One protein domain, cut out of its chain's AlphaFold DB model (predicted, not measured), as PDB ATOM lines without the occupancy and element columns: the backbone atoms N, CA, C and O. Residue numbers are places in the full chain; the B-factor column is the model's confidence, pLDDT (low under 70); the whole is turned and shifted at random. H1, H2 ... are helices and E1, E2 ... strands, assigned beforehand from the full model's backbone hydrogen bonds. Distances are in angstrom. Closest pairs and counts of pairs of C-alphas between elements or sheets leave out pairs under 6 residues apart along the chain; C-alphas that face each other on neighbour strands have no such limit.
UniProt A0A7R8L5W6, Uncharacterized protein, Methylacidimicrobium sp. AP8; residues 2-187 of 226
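AT A GLANCE: This is residues 2 to 187 of the 226 residues of an uncharacterized protein of Methylacidimicrobium sp. AP8 (UniProt A0A7R8L5W6). A broad sheet of eight strands, E3 E4 E6 E7 E8 E9 E10 E11, is twisted and curled into an open trough, and part of the long unnamed stretch of residues 8 to 30 dips into its hollow. Beyond one end of E3 and E4 a small sheet, E1 E2 E5, carries on through tight links, and short H1 sits beside edge strand E3. The printed part has 186 residues, with one named helix and then eleven named strands, E1 to E11; both sheets are antiparallel, in the orders just given. The class is mostly strand, though under half of the residues are in named elements. The whole is compact, with a radius of gyration of the C-alphas of 17.4 A and spans of 51 by 34 by 31 A.

IN THESE COORDINATES: Begin in the large sheet with E8, residues 124 to 135, the longest strand at 35.9 A; find C-alpha 124 at (80.910, 88.381, 136.771). Beside it run E7, residues 101 to 110, 29.1 A, and E9, residues 138 to 146, 27.4 A. Then look for E6, residues 84 to 94, 29.5 A, and E10, residues 160 to 168, 27.0 A. E4 is residues 59 to 64, E3 residues 50 to 56, and E11 residues 179 to 185, ending at C-alpha 185 (70.860, 88.526, 121.883). The small sheet has E1, residues 31 to 35, E2, residues 41 to 45, and E5, residues 68 to 70. H1, residues 2 to 7, begins at C-alpha 2 (63.633, 106.430, 153.325).

HOW THE PARTS SIT: E6 to E11 form a meander, each strand the antiparallel neighbour of the one before. In hairpin E7 and E8, look at N 106 and O 128, 2.8 A apart; in hairpin E9 and E10, at N 143 and O 163, 2.8 A. E6 bends by 60 degrees at residue 91. E4 is the antiparallel neighbour of E6, with N 60 and O 88 at 2.8 A. In the small sheet, N 34 and O 42 of hairpin E1 and E2 are 2.9 A apart, and N 45 of E2 and O 68 of E5 2.9 A. E1 and E3 are apart, but residues 26 to 27 pair antiparallel with residues 51 to 52 of E3. H1 is on the large sheet at a height of 7.0 A, over none of its strands; its closest C-alphas to E3 are Thr 2 and Ile 54, 6.7 A. Every O i to N i+4 pair of H1 is within hydrogen-bond range.

THE WHOLE: The C-alphas farthest apart are those of Gly 73 and Gln 98, 52.7 A. The printed part has no cut. The long links are H1 to E1, E5 to E6, E7 to E8 and E9 to E10. The mean pLDDT of the printed part is 81.5; look for values under 70 at residue 17 and residues 117 to 120, 151 to 157 and 170 to 187.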
ATOM      1  N   THR A   2      64.311 107.431 154.179       79.94
ATOM      2  CA  THR A   2      63.633 106.430 153.325       79.94
ATOM      3  C   THR A   2      62.283 106.907 152.784       79.94
ATOM      4  O   THR A   2      62.091 106.893 151.575       79.94
ATOM      5  N   ALA A   3      61.389 107.404 153.648       79.06
ATOM      6  CA  ALA A   3      60.059 107.878 153.240       79.06
ATOM      7  C   ALA A   3      60.134 109.010 152.198       79.06
ATOM      8  O   ALA A   3      59.563 108.908 151.121       79.06
ATOM      9  N   GLU A   4      60.955 110.027 152.459       83.31
ATOM     10  CA  GLU A   4      61.197 111.128 151.515       83.31
ATOM     11  C   GLU A   4      61.755 110.633 150.165       83.31
ATOM     12  O   GLU A   4      61.411 111.128 149.093       83.31
ATOM     13  N   THR A   5      62.620 109.620 150.199       82.75
ATOM     14  CA  THR A   5      63.193 109.018 148.991       82.75
ATOM     15  C   THR A   5      62.134 108.286 148.166       82.75
ATOM     16  O   THR A   5      62.198 108.315 146.929       82.75
ATOM     17  N   GLU A   6      61.176 107.646 148.836       82.44
ATOM     18  CA  GLU A   6      60.051 106.942 148.226       82.44
ATOM     19  C   GLU A   6      58.986 107.898 147.676       82.44
ATOM     20  O   GLU A   6      58.445 107.626 146.610       82.44
ATOM     21  N   GLU A   7      58.758 109.049 148.309       84.50
ATOM     22  CA  GLU A   7      57.837 110.085 147.812       84.50
ATOM     23  C   GLU A   7      58.317 110.745 146.513       84.50
ATOM     24  O   GLU A   7      57.514 111.141 145.668       84.50
ATOM     25  N   ARG A   8      59.638 110.833 146.300       86.12
ATOM     26  CA  ARG A   8      60.225 111.408 145.071       86.12
ATOM     27  C   ARG A   8      60.042 110.536 143.822       86.12
ATOM     28  O   ARG A   8      60.457 110.933 142.732       86.12
ATOM     29  N   GLN A   9      59.467 109.346 143.955       85.25
ATOM     30  CA  GLN A   9      59.310 108.379 142.872       85.25
ATOM     31  C   GLN A   9      57.882 107.818 142.820       85.25
ATOM     32  O   GLN A   9      57.107 107.978 143.758       85.25
ATOM     33  N   PRO A  10      57.519 107.140 141.726       83.88
ATOM     34  CA  PRO A  10      56.239 106.469 141.604       83.88
ATOM     35  C   PRO A  10      56.064 105.301 142.578       83.88
ATOM     36  O   PRO A  10      56.998 104.525 142.814       83.88
ATOM     37  N   SER A  11      54.841 105.119 143.073       82.50
ATOM     38  CA  SER A  11      54.441 104.055 144.003       82.50
ATOM     39  C   SER A  11      54.015 102.758 143.296       82.50
ATOM     40  O   SER A  11      53.242 101.965 143.833       82.50
ATOM     41  N   TRP A  12      54.556 102.491 142.101       81.06
ATOM     42  CA  TRP A  12      54.220 101.301 141.317       81.06
ATOM     43  C   TRP A  12      54.487  99.994 142.065       81.06
ATOM     44  O   TRP A  12      55.464  99.840 142.821       81.06
ATOM     45  N   MET A  13      53.661  98.994 141.769       76.06
ATOM     46  CA  MET A  13      53.864  97.643 142.265       76.06
ATOM     47  C   MET A  13      55.173  97.053 141.719       76.06
ATOM     48  O   MET A  13      55.556  97.251 140.565       76.06
ATOM     49  N   ASN A  14      55.884  96.294 142.556       80.00
ATOM     50  CA  ASN A  14      57.111  95.634 142.122       80.00
ATOM     51  C   ASN A  14      56.801  94.532 141.087       80.00
ATOM     52  O   ASN A  14      55.891  93.719 141.298       80.00
ATOM     53  N   PRO A  15      57.563  94.440 139.980       72.12
ATOM     54  CA  PRO A  15      57.350  93.377 139.011       72.12
ATOM     55  C   PRO A  15      57.787  92.013 139.563       72.12
ATOM     56  O   PRO A  15      58.804  91.909 140.249       72.12
ATOM     57  N   ILE A  16      57.063  90.945 139.211       71.62
ATOM     58  CA  ILE A  16      57.356  89.572 139.674       71.62
ATOM     59  C   ILE A  16      58.566  88.960 138.962       71.62
ATOM     60  O   ILE A  16      59.318  88.258 139.605       71.62
ATOM     61  N   VAL A  17      58.838  89.223 137.684       67.50
ATOM     62  CA  VAL A  17      60.069  88.691 137.040       67.50
ATOM     63  C   VAL A  17      61.130  89.772 136.853       67.50
ATOM     64  O   VAL A  17      62.336  89.522 136.865       67.50
ATOM     65  N   THR A  18      60.687  91.014 136.687       73.06
ATOM     66  CA  THR A  18      61.558  92.140 136.352       73.06
ATOM     67  C   THR A  18      61.986  92.873 137.622       73.06
ATOM     68  O   THR A  18      61.219  93.017 138.570       73.06
ATOM     69  N   THR A  19      63.239  93.315 137.672       79.50
ATOM     70  CA  THR A  19      63.719  94.162 138.769       79.50
ATOM     71  C   THR A  19      63.043  95.535 138.674       79.50
ATOM     72  O   THR A  19      63.029  96.089 137.578       79.50
ATOM     73  N   PRO A  20      62.487  96.092 139.762       83.94
ATOM     74  CA  PRO A  20      61.885  97.422 139.720       83.94
ATOM     75  C   PRO A  20      62.942  98.498 139.439       83.94
ATOM     76  O   PRO A  20      64.050  98.432 139.970       83.94
ATOM     77  N   SER A  21      62.582  99.506 138.641       84.31
ATOM     78  CA  SER A  21      63.451 100.657 138.345       84.31
ATOM     79  C   SER A  21      63.582 101.615 139.532       84.31
ATOM     80  O   SER A  21      64.583 102.318 139.658       84.31
ATOM     81  N   ARG A  22      62.582 101.621 140.423       88.00
ATOM     82  CA  ARG A  22      62.579 102.399 141.665       88.00
ATOM     83  C   ARG A  22      63.569 101.859 142.694       88.00
ATOM     84  O   ARG A  22      63.909 100.671 142.690       88.00
ATOM     85  N   ILE A  23      64.014 102.747 143.578       89.69
ATOM     86  CA  ILE A  23      64.773 102.355 144.767       89.69
ATOM     87  C   ILE A  23      63.809 102.129 145.927       89.69
ATOM     88  O   ILE A  23      62.750 102.738 145.971       89.69
ATOM     89  N   GLY A  24      64.095 101.213 146.836       86.69
ATOM     90  CA  GLY A  24      63.157 100.891 147.904       86.69
ATOM     91  C   GLY A  24      63.691  99.828 148.833       86.69
ATOM     92  O   GLY A  24      64.499  98.984 148.430       86.69
ATOM     93  N   ASN A  25      63.192  99.855 150.062       88.06
ATOM     94  CA  ASN A  25      63.471  98.798 151.014       88.06
ATOM     95  C   ASN A  25      62.564  97.608 150.711       88.06
ATOM     96  O   ASN A  25      61.343  97.737 150.640       88.06
ATOM     97  N   ALA A  26      63.161  96.445 150.481       85.94
ATOM     98  CA  ALA A  26      62.411  95.236 150.173       85.94
ATOM     99  C   ALA A  26      63.208  94.001 150.572       85.94
ATOM    100  O   ALA A  26      64.407  93.916 150.317       85.94
ATOM    101  N   VAL A  27      62.522  93.014 151.133       88.19
ATOM    102  CA  VAL A  27      63.046  91.656 151.261       88.19
ATOM    103  C   VAL A  27      62.310  90.805 150.252       88.19
ATOM    104  O   VAL A  27      61.079  90.833 150.184       88.19
ATOM    105  N   ARG A  28      63.059  90.093 149.416       85.56
ATOM    106  CA  ARG A  28      62.478  89.300 148.342       85.56
ATOM    107  C   ARG A  28      63.241  88.007 148.130       85.56
ATOM    108  O   ARG A  28      64.464  88.016 148.041       85.56
ATOM    109  N   TYR A  29      62.485  86.932 147.960       86.62
ATOM    110  CA  TYR A  29      62.979  85.614 147.606       86.62
ATOM    111  C   TYR A  29      62.132  85.067 146.459       86.62
ATOM    112  O   TYR A  29      60.905  85.072 146.545       86.62
ATOM    113  N   ASP A  30      62.788  84.626 145.391       85.12
ATOM    114  CA  ASP A  30      62.125  84.108 144.198       85.12
ATOM    115  C   ASP A  30      62.545  82.663 143.948       85.12
ATOM    116  O   ASP A  30      63.706  82.313 144.148       85.12
ATOM    117  N   VAL A  31      61.631  81.857 143.416       88.81
ATOM    118  CA  VAL A  31      61.931  80.520 142.895       88.81
ATOM    119  C   VAL A  31      61.482  80.464 141.441       88.81
ATOM    120  O   VAL A  31      60.331  80.784 141.142       88.81
ATOM    121  N   TYR A  32      62.376  80.071 140.535       87.06
ATOM    122  CA  TYR A  32      62.046  79.905 139.117       87.06
ATOM    123  C   TYR A  32      62.143  78.443 138.690       87.06
ATOM    124  O   TYR A  32      63.180  77.818 138.887       87.06
ATOM    125  N   ASP A  33      61.110  77.949 138.006       89.06
ATOM    126  CA  ASP A  33      61.185  76.774 137.129       89.06
ATOM    127  C   ASP A  33      61.457  77.270 135.703       89.06
ATOM    128  O   ASP A  33      60.642  77.972 135.097       89.06
ATOM    129  N   GLN A  34      62.644  76.967 135.186       83.00
ATOM    130  CA  GLN A  34      63.076  77.356 133.851       83.00
ATOM    131  C   GLN A  34      63.295  76.115 132.996       83.00
ATOM    132  O   GLN A  34      63.915  75.144 133.418       83.00
ATOM    133  N   THR A  35      62.845  76.180 131.745       84.88
ATOM    134  CA  THR A  35      63.236  75.203 130.725       84.88
ATOM    135  C   THR A  35      64.353  75.819 129.890       84.88
ATOM    136  O   THR A  35      64.166  76.868 129.272       84.88
ATOM    137  N   VAL A  36      65.543  75.226 129.944       79.12
ATOM    138  CA  VAL A  36      66.717  75.668 129.173       79.12
ATOM    139  C   VAL A  36      66.599  75.223 127.706       79.12
ATOM    140  O   VAL A  36      65.759  74.395 127.363       79.12
ATOM    141  N   SER A  37      67.416  75.789 126.809       72.38
ATOM    142  CA  SER A  37      67.292  75.600 125.348       72.38
ATOM    143  C   SER A  37      67.419  74.149 124.871       72.38
ATOM    144  O   SER A  37      66.945  73.823 123.789       72.38
ATOM    145  N   ASN A  38      68.025  73.276 125.674       77.50
ATOM    146  CA  ASN A  38      68.135  71.839 125.424       77.50
ATOM    147  C   ASN A  38      66.911  71.034 125.921       77.50
ATOM    148  O   ASN A  38      66.964  69.809 125.956       77.50
ATOM    149  N   GLY A  39      65.828  71.701 126.340       79.56
ATOM    150  CA  GLY A  39      64.598  71.072 126.833       79.56
ATOM    151  C   GLY A  39      64.657  70.595 128.288       79.56
ATOM    152  O   GLY A  39      63.667  70.074 128.796       79.56
ATOM    153  N   ARG A  40      65.787  70.778 128.981       83.12
ATOM    154  CA  ARG A  40      65.945  70.364 130.381       83.12
ATOM    155  C   ARG A  40      65.330  71.364 131.347       83.12
ATOM    156  O   ARG A  40      65.196  72.552 131.050       83.12
ATOM    157  N   LYS A  41      64.988  70.866 132.532       88.00
ATOM    158  CA  LYS A  41      64.517  71.674 133.654       88.00
ATOM    159  C   LYS A  41      65.690  72.222 134.451       88.00
ATOM    160  O   LYS A  41      66.691  71.539 134.626       88.00
ATOM    161  N   LYS A  42      65.537  73.444 134.945       87.50
ATOM    162  CA  LYS A  42      66.465  74.105 135.856       87.50
ATOM    163  C   LYS A  42      65.659  74.887 136.882       87.50
ATOM    164  O   LYS A  42      64.848  75.734 136.509       87.50
ATOM    165  N   TYR A  43      65.927  74.625 138.151       89.94
ATOM    166  CA  TYR A  43      65.328  75.327 139.273       89.94
ATOM    167  C   TYR A  43      66.344  76.314 139.847       89.94
ATOM    168  O   TYR A  43      67.489  75.950 140.103       89.94
ATOM    169  N   ASP A  44      65.938  77.571 139.993       88.44
ATOM    170  CA  ASP A  44      66.763  78.650 140.547       88.44
ATOM    171  C   ASP A  44      66.105  79.133 141.840       88.44
ATOM    172  O   ASP A  44      65.016  79.720 141.803       88.44
ATOM    173  N   PHE A  45      66.737  78.826 142.971       89.00
ATOM    174  CA  PHE A  45      66.267  79.160 144.306       89.00
ATOM    175  C   PHE A  45      66.974  80.428 144.791       89.00
ATOM    176  O   PHE A  45      68.188  80.460 144.976       89.00
ATOM    177  N   GLY A  46      66.206  81.498 144.981       82.69
ATOM    178  CA  GLY A  46      66.678  82.822 145.378       82.69
ATOM    179  C   GLY A  46      66.852  83.788 144.206       82.69
ATOM    180  O   GLY A  46      66.583  84.979 144.367       82.69
ATOM    181  N   ALA A  47      67.259  83.321 143.018       81.25
ATOM    182  CA  ALA A  47      67.347  84.115 141.783       81.25
ATOM    183  C   ALA A  47      68.129  85.435 141.876       81.25
ATOM    184  O   ALA A  47      67.883  86.391 141.127       81.25
ATOM    185  N   GLY A  48      69.076  85.513 142.814       78.75
ATOM    186  CA  GLY A  48      69.833  86.734 143.076       78.75
ATOM    187  C   GLY A  48      68.974  87.869 143.652       78.75
ATOM    188  O   GLY A  48      69.289  89.044 143.435       78.75
ATOM    189  N   LYS A  49      67.873  87.531 144.335       84.38
ATOM    190  CA  LYS A  49      67.069  88.432 145.166       84.38
ATOM    191  C   LYS A  49      67.427  88.235 146.639       84.38
ATOM    192  O   LYS A  49      67.982  87.213 147.033       84.38
ATOM    193  N   GLY A  50      67.154  89.253 147.440       86.38
ATOM    194  CA  GLY A  50      67.411  89.216 148.870       86.38
ATOM    195  C   GLY A  50      66.974  90.513 149.519       86.38
ATOM    196  O   GLY A  50      65.907  91.044 149.200       86.38
ATOM    197  N   VAL A  51      67.813  91.027 150.406       90.75
ATOM    198  CA  VAL A  51      67.531  92.236 151.177       90.75
ATOM    199  C   VAL A  51      68.016  93.455 150.405       90.75
ATOM    200  O   VAL A  51      69.161  93.518 149.975       90.75
ATOM    201  N   SER A  52      67.130  94.419 150.206       90.31
ATOM    202  CA  SER A  52      67.373  95.694 149.538       90.31
ATOM    203  C   SER A  52      67.220  96.826 150.539       90.31
ATOM    204  O   SER A  52      66.188  96.897 151.206       90.31
ATOM    205  N   LEU A  53      68.223  97.697 150.623       91.44
ATOM    206  CA  LEU A  53      68.278  98.806 151.571       91.44
ATOM    207  C   LEU A  53      68.719 100.088 150.863       91.44
ATOM    208  O   LEU A  53      69.733 100.115 150.161       91.44
ATOM    209  N   ILE A  54      67.960 101.158 151.064       90.75
ATOM    210  CA  ILE A  54      68.347 102.517 150.693       90.75
ATOM    211  C   ILE A  54      69.389 102.990 151.707       90.75
ATOM    212  O   ILE A  54      69.097 103.088 152.898       90.75
ATOM    213  N   VAL A  55      70.598 103.269 151.227       88.94
ATOM    214  CA  VAL A  55      71.706 103.762 152.062       88.94
ATOM    215  C   VAL A  55      71.876 105.269 151.879       88.94
ATOM    216  O   VAL A  55      72.157 105.976 152.844       88.94
ATOM    217  N   MET A  56      71.632 105.780 150.667       89.81
ATOM    218  CA  MET A  56      71.597 107.213 150.363       89.81
ATOM    219  C   MET A  56      70.321 107.566 149.577       89.81
ATOM    220  O   MET A  56      69.734 106.686 148.951       89.81
ATOM    221  N   PRO A  57      69.900 108.847 149.510       87.56
ATOM    222  CA  PRO A  57      68.676 109.261 148.797       87.56
ATOM    223  C   PRO A  57      68.621 108.903 147.298       87.56
ATOM    224  O   PRO A  57      67.562 108.967 146.663       87.56
ATOM    225  N   THR A  58      69.764 108.559 146.712       90.81
ATOM    226  CA  THR A  58      69.917 108.130 145.318       90.81
ATOM    227  C   THR A  58      70.387 106.689 145.184       90.81
ATOM    228  O   THR A  58      70.272 106.132 144.096       90.81
ATOM    229  N   ASP A  59      70.877 106.070 146.260       93.31
ATOM    230  CA  ASP A  59      71.624 104.816 146.198       93.31
ATOM    231  C   ASP A  59      71.022 103.736 147.087       93.31
ATOM    232  O   ASP A  59      70.775 103.910 148.284       93.31
ATOM    233  N   GLN A  60      70.847 102.571 146.475       92.75
ATOM    234  CA  GLN A  60      70.375 101.361 147.115       92.75
ATOM    235  C   GLN A  60      71.425 100.266 146.973       92.75
ATOM    236  O   GLN A  60      71.880  99.956 145.869       92.75
ATOM    237  N   PHE A  61      71.719  99.603 148.084       93.31
ATOM    238  CA  PHE A  61      72.485  98.367 148.098       93.31
ATOM    239  C   PHE A  61      71.537  97.198 148.310       93.31
ATOM    240  O   PHE A  61      70.586  97.269 149.086       93.31
ATOM    241  N   SER A  62      71.758  96.121 147.567       91.50
ATOM    242  CA  SER A  62      71.022  94.879 147.749       91.50
ATOM    243  C   SER A  62      72.000  93.736 147.950       91.50
ATOM    244  O   SER A  62      72.974  93.599 147.205       91.50
ATOM    245  N   PHE A  63      71.687  92.917 148.944       91.44
ATOM    246  CA  PHE A  63      72.408  91.725 149.348       91.44
ATOM    247  C   PHE A  63      71.515  90.525 149.029       91.44
ATOM    248  O   PHE A  63      70.585  90.215 149.784       91.44
ATOM    249  N   PRO A  64      71.705  89.900 147.857       88.12
ATOM    250  CA  PRO A  64      71.054  88.652 147.522       88.12
ATOM    251  C   PRO A  64      71.376  87.571 148.544       88.12
ATOM    252  O   PRO A  64      72.510  87.461 149.007       88.12
ATOM    253  N   LEU A  65      70.377  86.754 148.857       86.31
ATOM    254  CA  LEU A  65      70.615  85.529 149.609       86.31
ATOM    255  C   LEU A  65      71.402  84.535 148.733       86.31
ATOM    256  O   LEU A  65      71.344  84.648 147.499       86.31
ATOM    257  N   PRO A  66      72.121  83.570 149.340       82.38
ATOM    258  CA  PRO A  66      72.791  82.508 148.600       82.38
ATOM    259  C   PRO A  66      71.826  81.851 147.611       82.38
ATOM    260  O   PRO A  66      70.719  81.458 147.978       82.38
ATOM    261  N   ASN A  67      72.231  81.791 146.345       87.19
ATOM    262  CA  ASN A  67      71.407  81.230 145.283       87.19
ATOM    263  C   ASN A  67      71.810  79.771 145.065       87.19
ATOM    264  O   ASN A  67      72.986  79.501 144.833       87.19
ATOM    265  N   TYR A  68      70.848  78.855 145.115       88.56
ATOM    266  CA  TYR A  68      71.063  77.450 144.794       88.56
ATOM    267  C   TYR A  68      70.448  77.126 143.433       88.56
ATOM    268  O   TYR A  68      69.252  77.339 143.212       88.56
ATOM    269  N   ILE A  69      71.256  76.586 142.521       89.12
ATOM    270  CA  ILE A  69      70.768  76.061 141.247       89.12
ATOM    271  C   ILE A  69      70.638  74.550 141.378       89.12
ATOM    272  O   ILE A  69      71.581  73.868 141.769       89.12
ATOM    273  N   TYR A  70      69.478  74.029 140.989       89.38
ATOM    274  CA  TYR A  70      69.249  72.599 140.850       89.38
ATOM    275  C   TYR A  70      68.917  72.259 139.402       89.38
ATOM    276  O   TYR A  70      67.932  72.747 138.838       89.38
ATOM    277  N   GLU A  71      69.736  71.406 138.796       87.75
ATOM    278  CA  GLU A  71      69.549  70.955 137.422       87.75
ATOM    279  C   GLU A  71      69.483  69.417 137.366       87.75
ATOM    280  O   GLU A  71      70.518  68.740 137.412       87.75
ATOM    281  N   PRO A  72      68.269  68.834 137.270       84.44
ATOM    282  CA  PRO A  72      68.090  67.390 137.195       84.44
ATOM    283  C   PRO A  72      68.926  66.757 136.077       84.44
ATOM    284  O   PRO A  72      68.887  67.187 134.923       84.44
ATOM    285  N   GLY A  73      69.671  65.703 136.418       80.19
ATOM    286  CA  GLY A  73      70.483  64.948 135.460       80.19
ATOM    287  C   GLY A  73      71.818  65.601 135.090       80.19
ATOM    288  O   GLY A  73      72.471  65.152 134.151       80.19
ATOM    289  N   THR A  74      72.264  66.660 135.777       77.62
ATOM    290  CA  THR A  74      73.622  67.209 135.601       77.62
ATOM    291  C   THR A  74      74.203  67.701 136.913       77.62
ATOM    292  O   THR A  74      73.926  68.811 137.362       77.62
ATOM    293  N   ALA A  75      75.084  66.879 137.488       72.38
ATOM    294  CA  ALA A  75      75.807  67.217 138.710       72.38
ATOM    295  C   ALA A  75      76.617  68.518 138.560       72.38
ATOM    296  O   ALA A  75      76.604  69.348 139.453       72.38
ATOM    297  N   ALA A  76      77.224  68.757 137.391       72.12
ATOM    298  CA  ALA A  76      78.025  69.958 137.126       72.12
ATOM    299  C   ALA A  76      77.224  71.278 137.051       72.12
ATOM    300  O   ALA A  76      77.826  72.346 137.010       72.12
ATOM    301  N   GLY A  77      75.890  71.219 136.977       75.38
ATOM    302  CA  GLY A  77      75.002  72.390 136.939       75.38
ATOM    303  C   GLY A  77      74.244  72.616 138.247       75.38
ATOM    304  O   GLY A  77      73.464  73.561 138.339       75.38
ATOM    305  N   THR A  78      74.453  71.743 139.236       85.56
ATOM    306  CA  THR A  78      73.769  71.774 140.529       85.56
ATOM    307  C   THR A  78      74.742  72.213 141.611       85.56
ATOM    308  O   THR A  78      75.792  71.601 141.769       85.56
ATOM    309  N   GLY A  79      74.391  73.243 142.375       87.44
ATOM    310  CA  GLY A  79      75.258  73.758 143.429       87.44
ATOM    311  C   GLY A  79      74.876  75.153 143.898       87.44
ATOM    312  O   GLY A  79      73.914  75.764 143.417       87.44
ATOM    313  N   TRP A  80      75.651  75.653 144.855       87.12
ATOM    314  CA  TRP A  80      75.554  77.035 145.297       87.12
ATOM    315  C   TRP A  80      76.251  77.950 144.316       87.12
ATOM    316  O   TRP A  80      77.364  77.674 143.878       87.12
ATOM    317  N   ARG A  81      75.605  79.073 144.023       85.19
ATOM    318  CA  ARG A  81      76.255  80.167 143.329       85.19
ATOM    319  C   ARG A  81      77.107  80.984 144.276       85.19
ATOM    320  O   ARG A  81      76.812  81.080 145.467       85.19
ATOM    321  N   GLY A  82      78.098  81.659 143.707       84.00
ATOM    322  CA  GLY A  82      78.885  82.642 144.438       84.00
ATOM    323  C   GLY A  82      78.044  83.756 145.073       84.00
ATOM    324  O   GLY A  82      76.891  84.008 144.699       84.00
ATOM    325  N   ALA A  83      78.638  84.445 146.044       87.44
ATOM    326  CA  ALA A  83      78.015  85.589 146.689       87.44
ATOM    327  C   ALA A  83      77.812  86.728 145.681       87.44
ATOM    328  O   ALA A  83      78.651  86.993 144.820       87.44
ATOM    329  N   ALA A  84      76.684  87.424 145.784       88.75
ATOM    330  CA  ALA A  84      76.375  88.543 144.910       88.75
ATOM    331  C   ALA A  84      76.248  89.838 145.709       88.75
ATOM    332  O   ALA A  84      75.798  89.840 146.851       88.75
ATOM    333  N   LEU A  85      76.599  90.954 145.079       91.44
ATOM    334  CA  LEU A  85      76.344  92.298 145.583       91.44
ATOM    335  C   LEU A  85      75.716  93.120 144.467       91.44
ATOM    336  O   LEU A  85      76.132  93.035 143.311       91.44
ATOM    337  N   GLN A  86      74.701  93.911 144.798       93.12
ATOM    338  CA  GLN A  86      74.024  94.763 143.831       93.12
ATOM    339  C   GLN A  86      73.987  96.198 144.336       93.12
ATOM    340  O   GLN A  86      73.437  96.470 145.398       93.12
ATOM    341  N   TRP A  87      74.504  97.119 143.539       94.56
ATOM    342  CA  TRP A  87      74.374  98.552 143.762       94.56
ATOM    343  C   TRP A  87      73.454  99.138 142.697       94.56
ATOM    344  O   TRP A  87      73.628  98.871 141.508       94.56
ATOM    345  N   ARG A  88      72.452  99.911 143.113       94.38
ATOM    346  CA  ARG A  88      71.544 100.645 142.231       94.38
ATOM    347  C   ARG A  88      71.631 102.128 142.547       94.38
ATOM    348  O   ARG A  88      71.434 102.516 143.693       94.38
ATOM    349  N   HIS A  89      71.820 102.926 141.508       94.88
ATOM    350  CA  HIS A  89      71.843 104.376 141.566       94.88
ATOM    351  C   HIS A  89      70.706 104.953 140.725       94.88
ATOM    352  O   HIS A  89      70.569 104.652 139.535       94.88
ATOM    353  N   ARG A  90      69.871 105.779 141.345       94.25
ATOM    354  CA  ARG A  90      68.756 106.469 140.702       94.25
ATOM    355  C   ARG A  90      69.236 107.811 140.172       94.25
ATOM    356  O   ARG A  90      69.476 108.728 140.948       94.25
ATOM    357  N   ILE A  91      69.318 107.926 138.850       93.50
ATOM    358  CA  ILE A  91      69.785 109.143 138.178       93.50
ATOM    359  C   ILE A  91      68.675 110.192 138.185       93.50
ATOM    360  O   ILE A  91      68.913 111.361 138.472       93.50
ATOM    361  N   MET A  92      67.447 109.781 137.856       92.75
ATOM    362  CA  MET A  92      66.306 110.690 137.765       92.75
ATOM    363  C   MET A  92      65.029 109.979 138.193       92.75
ATOM    364  O   MET A  92      64.804 108.820 137.843       92.75
ATOM    365  N   ALA A  93      64.161 110.685 138.903       91.50
ATOM    366  CA  ALA A  93      62.818 110.217 139.197       91.50
ATOM    367  C   ALA A  93      61.859 111.389 139.351       91.50
ATOM    368  O   ALA A  93      62.264 112.504 139.675       91.50
ATOM    369  N   SER A  94      60.587 111.115 139.102       90.38
ATOM    370  CA  SER A  94      59.494 112.043 139.342       90.38
ATOM    371  C   SER A  94      58.298 111.263 139.866       90.38
ATOM    372  O   SER A  94      57.974 110.196 139.335       90.38
ATOM    373  N   ALA A  95      57.659 111.803 140.900       87.00
ATOM    374  CA  ALA A  95      56.495 111.215 141.553       87.00
ATOM    375  C   ALA A  95      55.311 111.009 140.589       87.00
ATOM    376  O   ALA A  95      55.238 111.634 139.522       87.00
ATOM    377  N   GLU A  96      54.351 110.166 140.992       82.94
ATOM    378  CA  GLU A  96      53.136 109.894 140.201       82.94
ATOM    379  C   GLU A  96      52.342 111.173 139.899       82.94
ATOM    380  O   GLU A  96      51.878 111.352 138.777       82.94
ATOM    381  N   ASN A  97      52.284 112.108 140.855       82.94
ATOM    382  CA  ASN A  97      51.566 113.385 140.730       82.94
ATOM    383  C   ASN A  97      52.207 114.375 139.737       82.94
ATOM    384  O   ASN A  97      51.661 115.449 139.501       82.94
ATOM    385  N   GLN A  98      53.388 114.060 139.196       86.00
ATOM    386  CA  GLN A  98      54.140 114.944 138.308       86.00
ATOM    387  C   GLN A  98      54.343 114.317 136.922       86.00
ATOM    388  O   GLN A  98      53.462 114.380 136.068       86.00
ATOM    389  N   LYS A  99      55.532 113.764 136.642       87.00
ATOM    390  CA  LYS A  99      55.891 113.209 135.325       87.00
ATOM    391  C   LYS A  99      55.953 111.678 135.313       87.00
ATOM    392  O   LYS A  99      56.154 111.111 134.232       87.00
ATOM    393  N   ASN A 100      55.784 111.047 136.480       91.00
ATOM    394  CA  ASN A 100      55.608 109.610 136.669       91.00
ATOM    395  C   ASN A 100      56.655 108.764 135.916       91.00
ATOM    396  O   ASN A 100      56.340 108.001 134.999       91.00
ATOM    397  N   TYR A 101      57.934 108.967 136.234       91.75
ATOM    398  CA  TYR A 101      59.030 108.228 135.605       91.75
ATOM    399  C   TYR A 101      60.160 107.950 136.587       91.75
ATOM    400  O   TYR A 101      60.357 108.682 137.557       91.75
ATOM    401  N   VAL A 102      60.935 106.907 136.297       92.81
ATOM    402  CA  VAL A 102      62.171 106.581 137.007       92.81
ATOM    403  C   VAL A 102      63.209 106.087 136.019       92.81
ATOM    404  O   VAL A 102      62.933 105.223 135.187       92.81
ATOM    405  N   PHE A 103      64.424 106.600 136.157       93.94
ATOM    406  CA  PHE A 103      65.596 106.118 135.457       93.94
ATOM    407  C   PHE A 103      66.722 105.840 136.449       93.94
ATOM    408  O   PHE A 103      67.158 106.724 137.193       93.94
ATOM    409  N   SER A 104      67.192 104.599 136.435       94.44
ATOM    410  CA  SER A 104      68.204 104.094 137.351       94.44
ATOM    411  C   SER A 104      69.203 103.223 136.608       94.44
ATOM    412  O   SER A 104      68.883 102.561 135.621       94.44
ATOM    413  N   VAL A 105      70.416 103.171 137.133       95.44
ATOM    414  CA  VAL A 105      71.444 102.220 136.725       95.44
ATOM    415  C   VAL A 105      71.706 101.262 137.869       95.44
ATOM    416  O   VAL A 105      71.555 101.608 139.038       95.44
ATOM    417  N   GLN A 106      72.059 100.030 137.545       94.81
ATOM    418  CA  GLN A 106      72.406  99.020 138.529       94.81
ATOM    419  C   GLN A 106      73.649  98.277 138.068       94.81
ATOM    420  O   GLN A 106      73.740  97.866 136.915       94.81
ATOM    421  N   LEU A 107      74.574  98.051 138.988       94.00
ATOM    422  CA  LEU A 107      75.697  97.152 138.809       94.00
ATOM    423  C   LEU A 107      75.530  95.985 139.775       94.00
ATOM    424  O   LEU A 107      75.318  96.181 140.970       94.00
ATOM    425  N   ALA A 108      75.601  94.767 139.254       91.56
ATOM    426  CA  ALA A 108      75.673  93.567 140.071       91.56
ATOM    427  C   ALA A 108      77.025  92.881 139.865       91.56
ATOM    428  O   ALA A 108      77.457  92.716 138.725       91.56
ATOM    429  N   ALA A 109      77.658  92.485 140.961       90.50
ATOM    430  CA  ALA A 109      78.872  91.685 140.984       90.50
ATOM    431  C   ALA A 109      78.540  90.303 141.546       90.50
ATOM    432  O   ALA A 109      77.771  90.197 142.504       90.50
ATOM    433  N   LEU A 110      79.101  89.260 140.945       89.00
ATOM    434  CA  LEU A 110      79.029  87.883 141.423       89.00
ATOM    435  C   LEU A 110      80.452  87.385 141.673       89.00
ATOM    436  O   LEU A 110      81.288  87.467 140.769       89.00
ATOM    437  N   SER A 111      80.707  86.890 142.881       87.62
ATOM    438  CA  SER A 111      82.004  86.352 143.272       87.62
ATOM    439  C   SER A 111      82.211  84.926 142.745       87.62
ATOM    440  O   SER A 111      81.249  84.168 142.606       87.62
ATOM    441  N   PRO A 112      83.467  84.519 142.506       84.56
ATOM    442  CA  PRO A 112      83.836  83.168 142.085       84.56
ATOM    443  C   PRO A 112      83.923  82.170 143.261       84.56
ATOM    444  O   PRO A 112      84.890  81.434 143.399       84.56
ATOM    445  N   THR A 113      82.969  82.203 144.194       84.50
ATOM    446  CA  THR A 113      83.043  81.426 145.455       84.50
ATOM    447  C   THR A 113      82.030  80.289 145.538       84.50
ATOM    448  O   THR A 113      81.786  79.790 146.632       84.50
ATOM    449  N   GLY A 114      81.354  79.963 144.438       80.56
ATOM    450  CA  GLY A 114      80.361  78.894 144.426       80.56
ATOM    451  C   GLY A 114      80.930  77.558 143.945       80.56
ATOM    452  O   GLY A 114      82.110  77.443 143.612       80.56
ATOM    453  N   ASP A 115      80.057  76.555 143.910       81.19
ATOM    454  CA  ASP A 115      80.390  75.159 143.616       81.19
ATOM    455  C   ASP A 115      80.186  74.779 142.134       81.19
ATOM    456  O   ASP A 115      80.422  73.634 141.744       81.19
ATOM    457  N   ILE A 116      79.711  75.706 141.294       76.06
ATOM    458  CA  ILE A 116      79.333  75.470 139.895       76.06
ATOM    459  C   ILE A 116      80.516  75.815 138.962       76.06
ATOM    460  O   ILE A 116      80.752  76.983 138.626       76.06
ATOM    461  N   PRO A 117      81.217  74.806 138.410       61.03
ATOM    462  CA  PRO A 117      82.563  74.945 137.839       61.03
ATOM    463  C   PRO A 117      82.682  75.771 136.543       61.03
ATOM    464  O   PRO A 117      83.793  75.999 136.073       61.03
ATOM    465  N   SER A 118      81.578  76.209 135.923       58.31
ATOM    466  CA  SER A 118      81.618  76.917 134.625       58.31
ATOM    467  C   SER A 118      81.443  78.437 134.698       58.31
ATOM    468  O   SER A 118      81.823  79.128 133.755       58.31
ATOM    469  N   VAL A 119      80.881  78.968 135.787       56.66
ATOM    470  CA  VAL A 119      80.561  80.406 135.922       56.66
ATOM    471  C   VAL A 119      81.322  81.050 137.084       56.66
ATOM    472  O   VAL A 119      81.408  82.269 137.158       56.66
ATOM    473  N   GLU A 120      81.900  80.238 137.971       60.25
ATOM    474  CA  GLU A 120      82.401  80.671 139.280       60.25
ATOM    475  C   GLU A 120      83.920  80.616 139.422       60.25
ATOM    476  O   GLU A 120      84.408  80.712 140.530       60.25
ATOM    477  N   ASN A 121      84.686  80.548 138.331       75.81
ATOM    478  CA  ASN A 121      86.140  80.791 138.393       75.81
ATOM    479  C   ASN A 121      86.513  82.258 138.123       75.81
ATOM    480  O   ASN A 121      87.675  82.636 138.248       75.81
ATOM    481  N   HIS A 122      85.537  83.087 137.745       80.81
ATOM    482  CA  HIS A 122      85.742  84.478 137.358       80.81
ATOM    483  C   HIS A 122      84.713  85.384 138.029       80.81
ATOM    484  O   HIS A 122      83.574  84.984 138.277       80.81
ATOM    485  N   TRP A 123      85.096  86.633 138.283       85.38
ATOM    486  CA  TRP A 123      84.141  87.656 138.693       85.38
ATOM    487  C   TRP A 123      83.206  87.981 137.536       85.38
ATOM    488  O   TRP A 123      83.668  88.255 136.429       85.38
ATOM    489  N   VAL A 124      81.896  87.994 137.788       85.50
ATOM    490  CA  VAL A 124      80.910  88.381 136.771       85.50
ATOM    491  C   VAL A 124      80.305  89.732 137.118       85.50
ATOM    492  O   VAL A 124      79.582  89.883 138.105       85.50
ATOM    493  N   TRP A 125      80.550  90.705 136.249       88.81
ATOM    494  CA  TRP A 125      80.021  92.056 136.324       88.81
ATOM    495  C   TRP A 125      78.813  92.200 135.418       88.81
ATOM    496  O   TRP A 125      78.805  91.808 134.252       88.81
ATOM    497  N   THR A 126      77.751  92.761 135.969       90.31
ATOM    498  CA  THR A 126      76.449  92.803 135.323       90.31
ATOM    499  C   THR A 126      75.887  94.220 135.396       90.31
ATOM    500  O   THR A 126      75.105  94.526 136.305       90.31
ATOM    501  N   PRO A 127      76.286  95.115 134.475       92.88
ATOM    502  CA  PRO A 127      75.680  96.432 134.372       92.88
ATOM    503  C   PRO A 127      74.273  96.327 133.770       92.88
ATOM    504  O   PRO A 127      74.004  95.545 132.849       92.88
ATOM    505  N   MET A 128      73.364  97.131 134.306       92.31
ATOM    506  CA  MET A 128      71.959  97.178 133.938       92.31
ATOM    507  C   MET A 128      71.452  98.617 133.922       92.31
ATOM    508  O   MET A 128      71.717  99.398 134.830       92.31
ATOM    509  N   LEU A 129      70.660  98.936 132.908       94.38
ATOM    510  CA  LEU A 129      69.837 100.132 132.833       94.38
ATOM    511  C   LEU A 129      68.403  99.742 133.178       94.38
ATOM    512  O   LEU A 129      67.887  98.757 132.644       94.38
ATOM    513  N   LEU A 130      67.772 100.509 134.060       92.75
ATOM    514  CA  LEU A 130      66.388 100.331 134.464       92.75
ATOM    515  C   LEU A 130      65.631 101.615 134.173       92.75
ATOM    516  O   LEU A 130      65.969 102.690 134.670       92.75
ATOM    517  N   PHE A 131      64.581 101.497 133.382       92.94
ATOM    518  CA  PHE A 131      63.700 102.601 133.063       92.94
ATOM    519  C   PHE A 131      62.268 102.198 133.368       92.94
ATOM    520  O   PHE A 131      61.874 101.050 133.180       92.94
ATOM    521  N   GLY A 132      61.491 103.133 133.887       90.88
ATOM    522  CA  GLY A 132      60.063 102.962 134.038       90.88
ATOM    523  C   GLY A 132      59.348 104.273 133.791       90.88
ATOM    524  O   GLY A 132      59.851 105.344 134.142       90.88
ATOM    525  N   LYS A 133      58.173 104.187 133.182       91.31
ATOM    526  CA  LYS A 133      57.303 105.327 132.934       91.31
ATOM    527  C   LYS A 133      55.849 104.900 133.027       91.31
ATOM    528  O   LYS A 133      55.476 103.874 132.467       91.31
ATOM    529  N   GLY A 134      55.055 105.724 133.694       88.69
ATOM    530  CA  GLY A 134      53.617 105.555 133.791       88.69
ATOM    531  C   GLY A 134      52.865 106.699 133.122       88.69
ATOM    532  O   GLY A 134      53.322 107.845 133.085       88.69
ATOM    533  N   TRP A 135      51.695 106.368 132.595       87.62
ATOM    534  CA  TRP A 135      50.740 107.253 131.941       87.62
ATOM    535  C   TRP A 135      49.342 106.936 132.476       87.62
ATOM    536  O   TRP A 135      48.673 106.016 132.002       87.62
ATOM    537  N   GLY A 136      48.906 107.690 133.489       83.62
ATOM    538  CA  GLY A 136      47.644 107.429 134.179       83.62
ATOM    539  C   GLY A 136      47.617 106.013 134.758       83.62
ATOM    540  O   GLY A 136      48.385 105.698 135.659       83.62
ATOM    541  N   ASN A 137      46.764 105.158 134.195       84.06
ATOM    542  CA  ASN A 137      46.569 103.773 134.633       84.06
ATOM    543  C   ASN A 137      47.533 102.763 133.991       84.06
ATOM    544  O   ASN A 137      47.454 101.575 134.294       84.06
ATOM    545  N   PHE A 138      48.388 103.194 133.066       85.50
ATOM    546  CA  PHE A 138      49.295 102.312 132.342       85.50
ATOM    547  C   PHE A 138      50.738 102.563 132.755       85.50
ATOM    548  O   PHE A 138      51.243 103.666 132.577       85.50
ATOM    549  N   ASP A 139      51.418 101.528 133.231       86.56
ATOM    550  CA  ASP A 139      52.811 101.589 133.648       86.56
ATOM    551  C   ASP A 139      53.657 100.636 132.803       86.56
ATOM    552  O   ASP A 139      53.300  99.487 132.532       86.56
ATOM    553  N   PHE A 140      54.817 101.119 132.380       87.69
ATOM    554  CA  PHE A 140      55.781 100.358 131.608       87.69
ATOM    555  C   PHE A 140      57.135 100.385 132.298       87.69
ATOM    556  O   PHE A 140      57.624 101.445 132.686       87.69
ATOM    557  N   LEU A 141      57.771  99.222 132.400       89.25
ATOM    558  CA  LEU A 141      59.131  99.075 132.896       89.25
ATOM    559  C   LEU A 141      59.973  98.296 131.893       89.25
ATOM    560  O   LEU A 141      59.540  97.282 131.346       89.25
ATOM    561  N   VAL A 142      61.211  98.731 131.701       90.06
ATOM    562  CA  VAL A 142      62.189  98.053 130.857       90.06
ATOM    563  C   VAL A 142      63.537  97.994 131.547       90.06
ATOM    564  O   VAL A 142      64.041  98.988 132.066       90.06
ATOM    565  N   ASN A 143      64.141  96.814 131.497       90.81
ATOM    566  CA  ASN A 143      65.477  96.568 131.999       90.81
ATOM    567  C   ASN A 143      66.349  96.062 130.864       90.81
ATOM    568  O   ASN A 143      66.014  95.065 130.228       90.81
ATOM    569  N   LEU A 144      67.495  96.695 130.667       91.69
ATOM    570  CA  LEU A 144      68.516  96.274 129.718       91.69
ATOM    571  C   LEU A 144      69.782  95.928 130.487       91.69
ATOM    572  O   LEU A 144      70.232  96.717 131.304       91.69
ATOM    573  N   ARG A 145      70.372  94.763 130.237       89.81
ATOM    574  CA  ARG A 145      71.541  94.272 130.968       89.81
ATOM    575  C   ARG A 145      72.513  93.569 130.038       89.81
ATOM    576  O   ARG A 145      72.098  92.889 129.104       89.81
ATOM    577  N   THR A 146      73.793  93.657 130.368       88.12
ATOM    578  CA  THR A 146      74.846  92.794 129.822       88.12
ATOM    579  C   THR A 146      75.591  92.105 130.962       88.12
ATOM    580  O   THR A 146      75.442  92.494 132.118       88.12
ATOM    581  N   GLN A 147      76.332  91.045 130.653       84.94
ATOM    582  CA  GLN A 147      77.160  90.310 131.610       84.94
ATOM    583  C   GLN A 147      78.573  90.183 131.049       84.94
ATOM    584  O   GLN A 147      78.722  89.845 129.874       84.94
ATOM    585  N   TRP A 148      79.572  90.478 131.876       83.94
ATOM    586  CA  TRP A 148      80.998  90.453 131.550       83.94
ATOM    587  C   TRP A 148      81.726  89.623 132.605       83.94
ATOM    588  O   TRP A 148      81.442  89.790 133.788       83.94
ATOM    589  N   ALA A 149      82.623  88.731 132.192       81.12
ATOM    590  CA  ALA A 149      83.428  87.926 133.105       81.12
ATOM    591  C   ALA A 149      84.877  88.429 133.100       81.12
ATOM    592  O   ALA A 149      85.412  88.770 132.047       81.12
ATOM    593  N   ASP A 150      85.503  88.502 134.272       75.06
ATOM    594  CA  ASP A 150      86.898  88.921 134.422       75.06
ATOM    595  C   ASP A 150      87.836  87.764 134.029       75.06
ATOM    596  O   ASP A 150      88.266  86.961 134.860       75.06
ATOM    597  N   GLY A 151      88.048  87.616 132.717       61.66
ATOM    598  CA  GLY A 151      88.825  86.540 132.096       61.66
ATOM    599  C   GLY A 151      87.975  85.568 131.264       61.66
ATOM    600  O   GLY A 151      86.841  85.248 131.598       61.66
ATOM    601  N   ASP A 152      88.552  85.097 130.155       60.56
ATOM    602  CA  ASP A 152      87.971  84.099 129.238       60.56
ATOM    603  C   ASP A 152      86.617  84.477 128.580       60.56
ATOM    604  O   ASP A 152      85.719  83.646 128.404       60.56
ATOM    605  N   ASP A 153      86.512  85.718 128.084       54.09
ATOM    606  CA  ASP A 153      85.421  86.206 127.206       54.09
ATOM    607  C   ASP A 153      85.179  85.322 125.958       54.09
ATOM    608  O   ASP A 153      84.165  85.449 125.266       54.09
ATOM    609  N   ARG A 154      86.120  84.424 125.626       51.69
ATOM    610  CA  ARG A 154      85.978  83.451 124.534       51.69
ATOM    611  C   ARG A 154      85.055  82.285 124.893       51.69
ATOM    612  O   ARG A 154      84.439  81.735 123.981       51.69
ATOM    613  N   LYS A 155      84.937  81.918 126.174       56.50
ATOM    614  CA  LYS A 155      83.993  80.892 126.657       56.50
ATOM    615  C   LYS A 155      82.712  81.502 127.222       56.50
ATOM    616  O   LYS A 155      81.634  80.940 127.024       56.50
ATOM    617  N   LEU A 156      82.806  82.656 127.881       61.75
ATOM    618  CA  LEU A 156      81.659  83.374 128.435       61.75
ATOM    619  C   LEU A 156      81.187  84.450 127.451       61.75
ATOM    620  O   LEU A 156      81.670  85.576 127.443       61.75
ATOM    621  N   SER A 157      80.209  84.106 126.605       61.88
ATOM    622  CA  SER A 157      79.512  85.096 125.770       61.88
ATOM    623  C   SER A 157      79.018  86.265 126.634       61.88
ATOM    624  O   SER A 157      78.481  86.038 127.715       61.88
ATOM    625  N   SER A 158      79.080  87.496 126.114       77.19
ATOM    626  CA  SER A 158      78.451  88.683 126.717       77.19
ATOM    627  C   SER A 158      77.074  88.946 126.086       77.19
ATOM    628  O   SER A 158      76.968  89.705 125.111       77.19
ATOM    629  N   PRO A 159      75.993  88.283 126.546       79.38
ATOM    630  CA  PRO A 159      74.674  88.503 125.985       79.38
ATOM    631  C   PRO A 159      74.132  89.871 126.390       79.38
ATOM    632  O   PRO A 159      74.282  90.309 127.529       79.38
ATOM    633  N   ILE A 160      73.389  90.485 125.477       85.38
ATOM    634  CA  ILE A 160      72.494  91.589 125.810       85.38
ATOM    635  C   ILE A 160      71.133  90.975 126.133       85.38
ATOM    636  O   ILE A 160      70.506  90.336 125.283       85.38
ATOM    637  N   ILE A 161      70.697  91.142 127.379       85.81
ATOM    638  CA  ILE A 161      69.433  90.628 127.903       85.81
ATOM    639  C   ILE A 161      68.534  91.818 128.204       85.81
ATOM    640  O   ILE A 161      68.923  92.715 128.951       85.81
ATOM    641  N   TRP A 162      67.319  91.797 127.678       86.62
ATOM    642  CA  TRP A 162      66.320  92.817 127.962       86.62
ATOM    643  C   TRP A 162      65.037  92.185 128.485       86.62
ATOM    644  O   TRP A 162      64.657  91.089 128.069       86.62
ATOM    645  N   ASN A 163      64.392  92.884 129.412       85.56
ATOM    646  CA  ASN A 163      63.082  92.537 129.931       85.56
ATOM    647  C   ASN A 163      62.170  93.752 129.836       85.56
ATOM    648  O   ASN A 163      62.573  94.837 130.242       85.56
ATOM    649  N   ALA A 164      60.955  93.559 129.346       86.50
ATOM    650  CA  ALA A 164      59.912  94.574 129.322       86.50
ATOM    651  C   ALA A 164      58.717  94.062 130.125       86.50
ATOM    652  O   ALA A 164      58.319  92.913 129.943       86.50
ATOM    653  N   ALA A 165      58.165  94.890 131.007       84.94
ATOM    654  CA  ALA A 165      56.975  94.607 131.793       84.94
ATOM    655  C   ALA A 165      55.954  95.722 131.577       84.94
ATOM    656  O   ALA A 165      56.267  96.897 131.759       84.94
ATOM    657  N   PHE A 166      54.742  95.331 131.215       85.00
ATOM    658  CA  PHE A 166      53.603  96.231 131.086       85.00
ATOM    659  C   PHE A 166      52.615  95.934 132.202       85.00
ATOM    660  O   PHE A 166      52.397  94.766 132.528       85.00
ATOM    661  N   GLU A 167      52.040  96.972 132.789       80.56
ATOM    662  CA  GLU A 167      51.043  96.878 133.843       80.56
ATOM    663  C   GLU A 167      49.914  97.863 133.550       80.56
ATOM    664  O   GLU A 167      50.149  99.013 133.188       80.56
ATOM    665  N   TYR A 168      48.677  97.390 133.671       81.56
ATOM    666  CA  TYR A 168      47.490  98.216 133.516       81.56
ATOM    667  C   TYR A 168      46.631  98.106 134.773       81.56
ATOM    668  O   TYR A 168      46.264  97.004 135.184       81.56
ATOM    669  N   ARG A 169      46.329  99.249 135.392       73.88
ATOM    670  CA  ARG A 169      45.530  99.363 136.614       73.88
ATOM    671  C   ARG A 169      44.059  99.582 136.242       73.88
ATOM    672  O   ARG A 169      43.716 100.576 135.611       73.88
ATOM    673  N   ILE A 170      43.170  98.673 136.643       68.00
ATOM    674  CA  ILE A 170      41.710  98.826 136.491       68.00
ATOM    675  C   ILE A 170      41.073  98.941 137.885       68.00
ATOM    676  O   ILE A 170      40.839  97.938 138.547       68.00
ATOM    677  N   GLY A 171      40.781 100.160 138.339       63.47
ATOM    678  CA  GLY A 171      40.126 100.402 139.635       63.47
ATOM    679  C   GLY A 171      41.077 100.463 140.844       63.47
ATOM    680  O   GLY A 171      42.273 100.699 140.691       63.47
ATOM    681  N   CYS A 172      40.526 100.308 142.059       51.06
ATOM    682  CA  CYS A 172      41.245 100.495 143.335       51.06
ATOM    683  C   CYS A 172      42.116  99.300 143.762       51.06
ATOM    684  O   CYS A 172      43.014  99.442 144.587       51.06
ATOM    685  N   ILE A 173      41.860  98.129 143.186       52.75
ATOM    686  CA  ILE A 173      42.713  96.946 143.261       52.75
ATOM    687  C   ILE A 173      43.256  96.812 141.850       52.75
ATOM    688  O   ILE A 173      42.435  96.754 140.948       52.75
ATOM    689  N   PRO A 174      44.568  96.786 141.593       46.09
ATOM    690  CA  PRO A 174      45.047  96.615 140.228       46.09
ATOM    691  C   PRO A 174      44.792  95.163 139.770       46.09
ATOM    692  O   PRO A 174      45.507  94.270 140.236       46.09
ATOM    693  N   PRO A 175      43.826  94.847 138.870       43.88
ATOM    694  CA  PRO A 175      43.835  93.570 138.179       43.88
ATOM    695  C   PRO A 175      45.014  93.591 137.222       43.88
ATOM    696  O   PRO A 175      45.011  94.219 136.163       43.88
ATOM    697  N   LEU A 176      46.063  92.916 137.657       50.31
ATOM    698  CA  LEU A 176      47.356  92.917 137.019       50.31
ATOM    699  C   LEU A 176      47.321  92.107 135.712       50.31
ATOM    700  O   LEU A 176      47.689  90.933 135.686       50.31
ATOM    701  N   HIS A 177      46.934  92.735 134.601       50.69
ATOM    702  CA  HIS A 177      47.287  92.215 133.281       50.69
ATOM    703  C   HIS A 177      48.746  92.572 133.020       50.69
ATOM    704  O   HIS A 177      49.064  93.667 132.556       50.69
ATOM    705  N   ARG A 178      49.644  91.655 133.397       55.41
ATOM    706  CA  ARG A 178      51.089  91.829 133.257       55.41
ATOM    707  C   ARG A 178      51.636  90.928 132.172       55.41
ATOM    708  O   ARG A 178      51.723  89.716 132.342       55.41
ATOM    709  N   VAL A 179      52.071  91.547 131.081       58.38
ATOM    710  CA  VAL A 179      52.803  90.862 130.015       58.38
ATOM    711  C   VAL A 179      54.281  91.169 130.184       58.38
ATOM    712  O   VAL A 179      54.674  92.332 130.305       58.38
ATOM    713  N   GLN A 180      55.096  90.115 130.232       56.81
ATOM    714  CA  GLN A 180      56.541  90.228 130.359       56.81
ATOM    715  C   GLN A 180      57.242  89.546 129.196       56.81
ATOM    716  O   GLN A 180      57.055  88.358 128.948       56.81
ATOM    717  N   PHE A 181      58.082  90.312 128.510       62.56
ATOM    718  CA  PHE A 181      58.924  89.814 127.433       62.56
ATOM    719  C   PHE A 181      60.358  89.749 127.920       62.56
ATOM    720  O   PHE A 181      60.848  90.710 128.512       62.56
ATOM    721  N   ARG A 182      61.031  88.633 127.644       59.34
ATOM    722  CA  ARG A 182      62.460  88.450 127.887       59.34
ATOM    723  C   ARG A 182      63.134  88.085 126.576       59.34
ATOM    724  O   ARG A 182      62.852  87.032 126.014       59.34
ATOM    725  N   GLY A 183      64.045  88.935 126.117       64.44
ATOM    726  CA  GLY A 183      64.878  88.661 124.953       64.44
ATOM    727  C   GLY A 183      66.347  88.540 125.333       64.44
ATOM    728  O   GLY A 183      66.837  89.219 126.236       64.44
ATOM    729  N   ARG A 184      67.065  87.663 124.630       66.75
ATOM    730  CA  ARG A 184      68.517  87.508 124.726       66.75
ATOM    731  C   ARG A 184      69.093  87.588 123.320       66.75
ATOM    732  O   ARG A 184      68.679  86.826 122.451       66.75
ATOM    733  N   ARG A 185      70.049  88.488 123.102       68.38
ATOM    734  CA  ARG A 185      70.860  88.526 121.883       68.38
ATOM    735  C   ARG A 185      72.305  88.241 122.252       68.38
ATOM    736  O   ARG A 185      72.903  88.972 123.038       68.38
ATOM    737  N   GLU A 186      72.857  87.178 121.690       64.12
ATOM    738  CA  GLU A 186      74.274  86.858 121.832       64.12
ATOM    739  C   GLU A 186      75.076  87.619 120.782       64.12
ATOM    740  O   GLU A 186      74.671  87.745 119.622       64.12
ATOM    741  N   ARG A 187      76.215  88.175 121.194       42.34
ATOM    742  CA  ARG A 187      77.135  88.834 120.274       42.34
ATOM    743  C   ARG A 187      77.973  87.751 119.589       42.34
ATOM    744  O   ARG A 187      79.083  87.468 120.019       42.34
TER     745      ARG A 187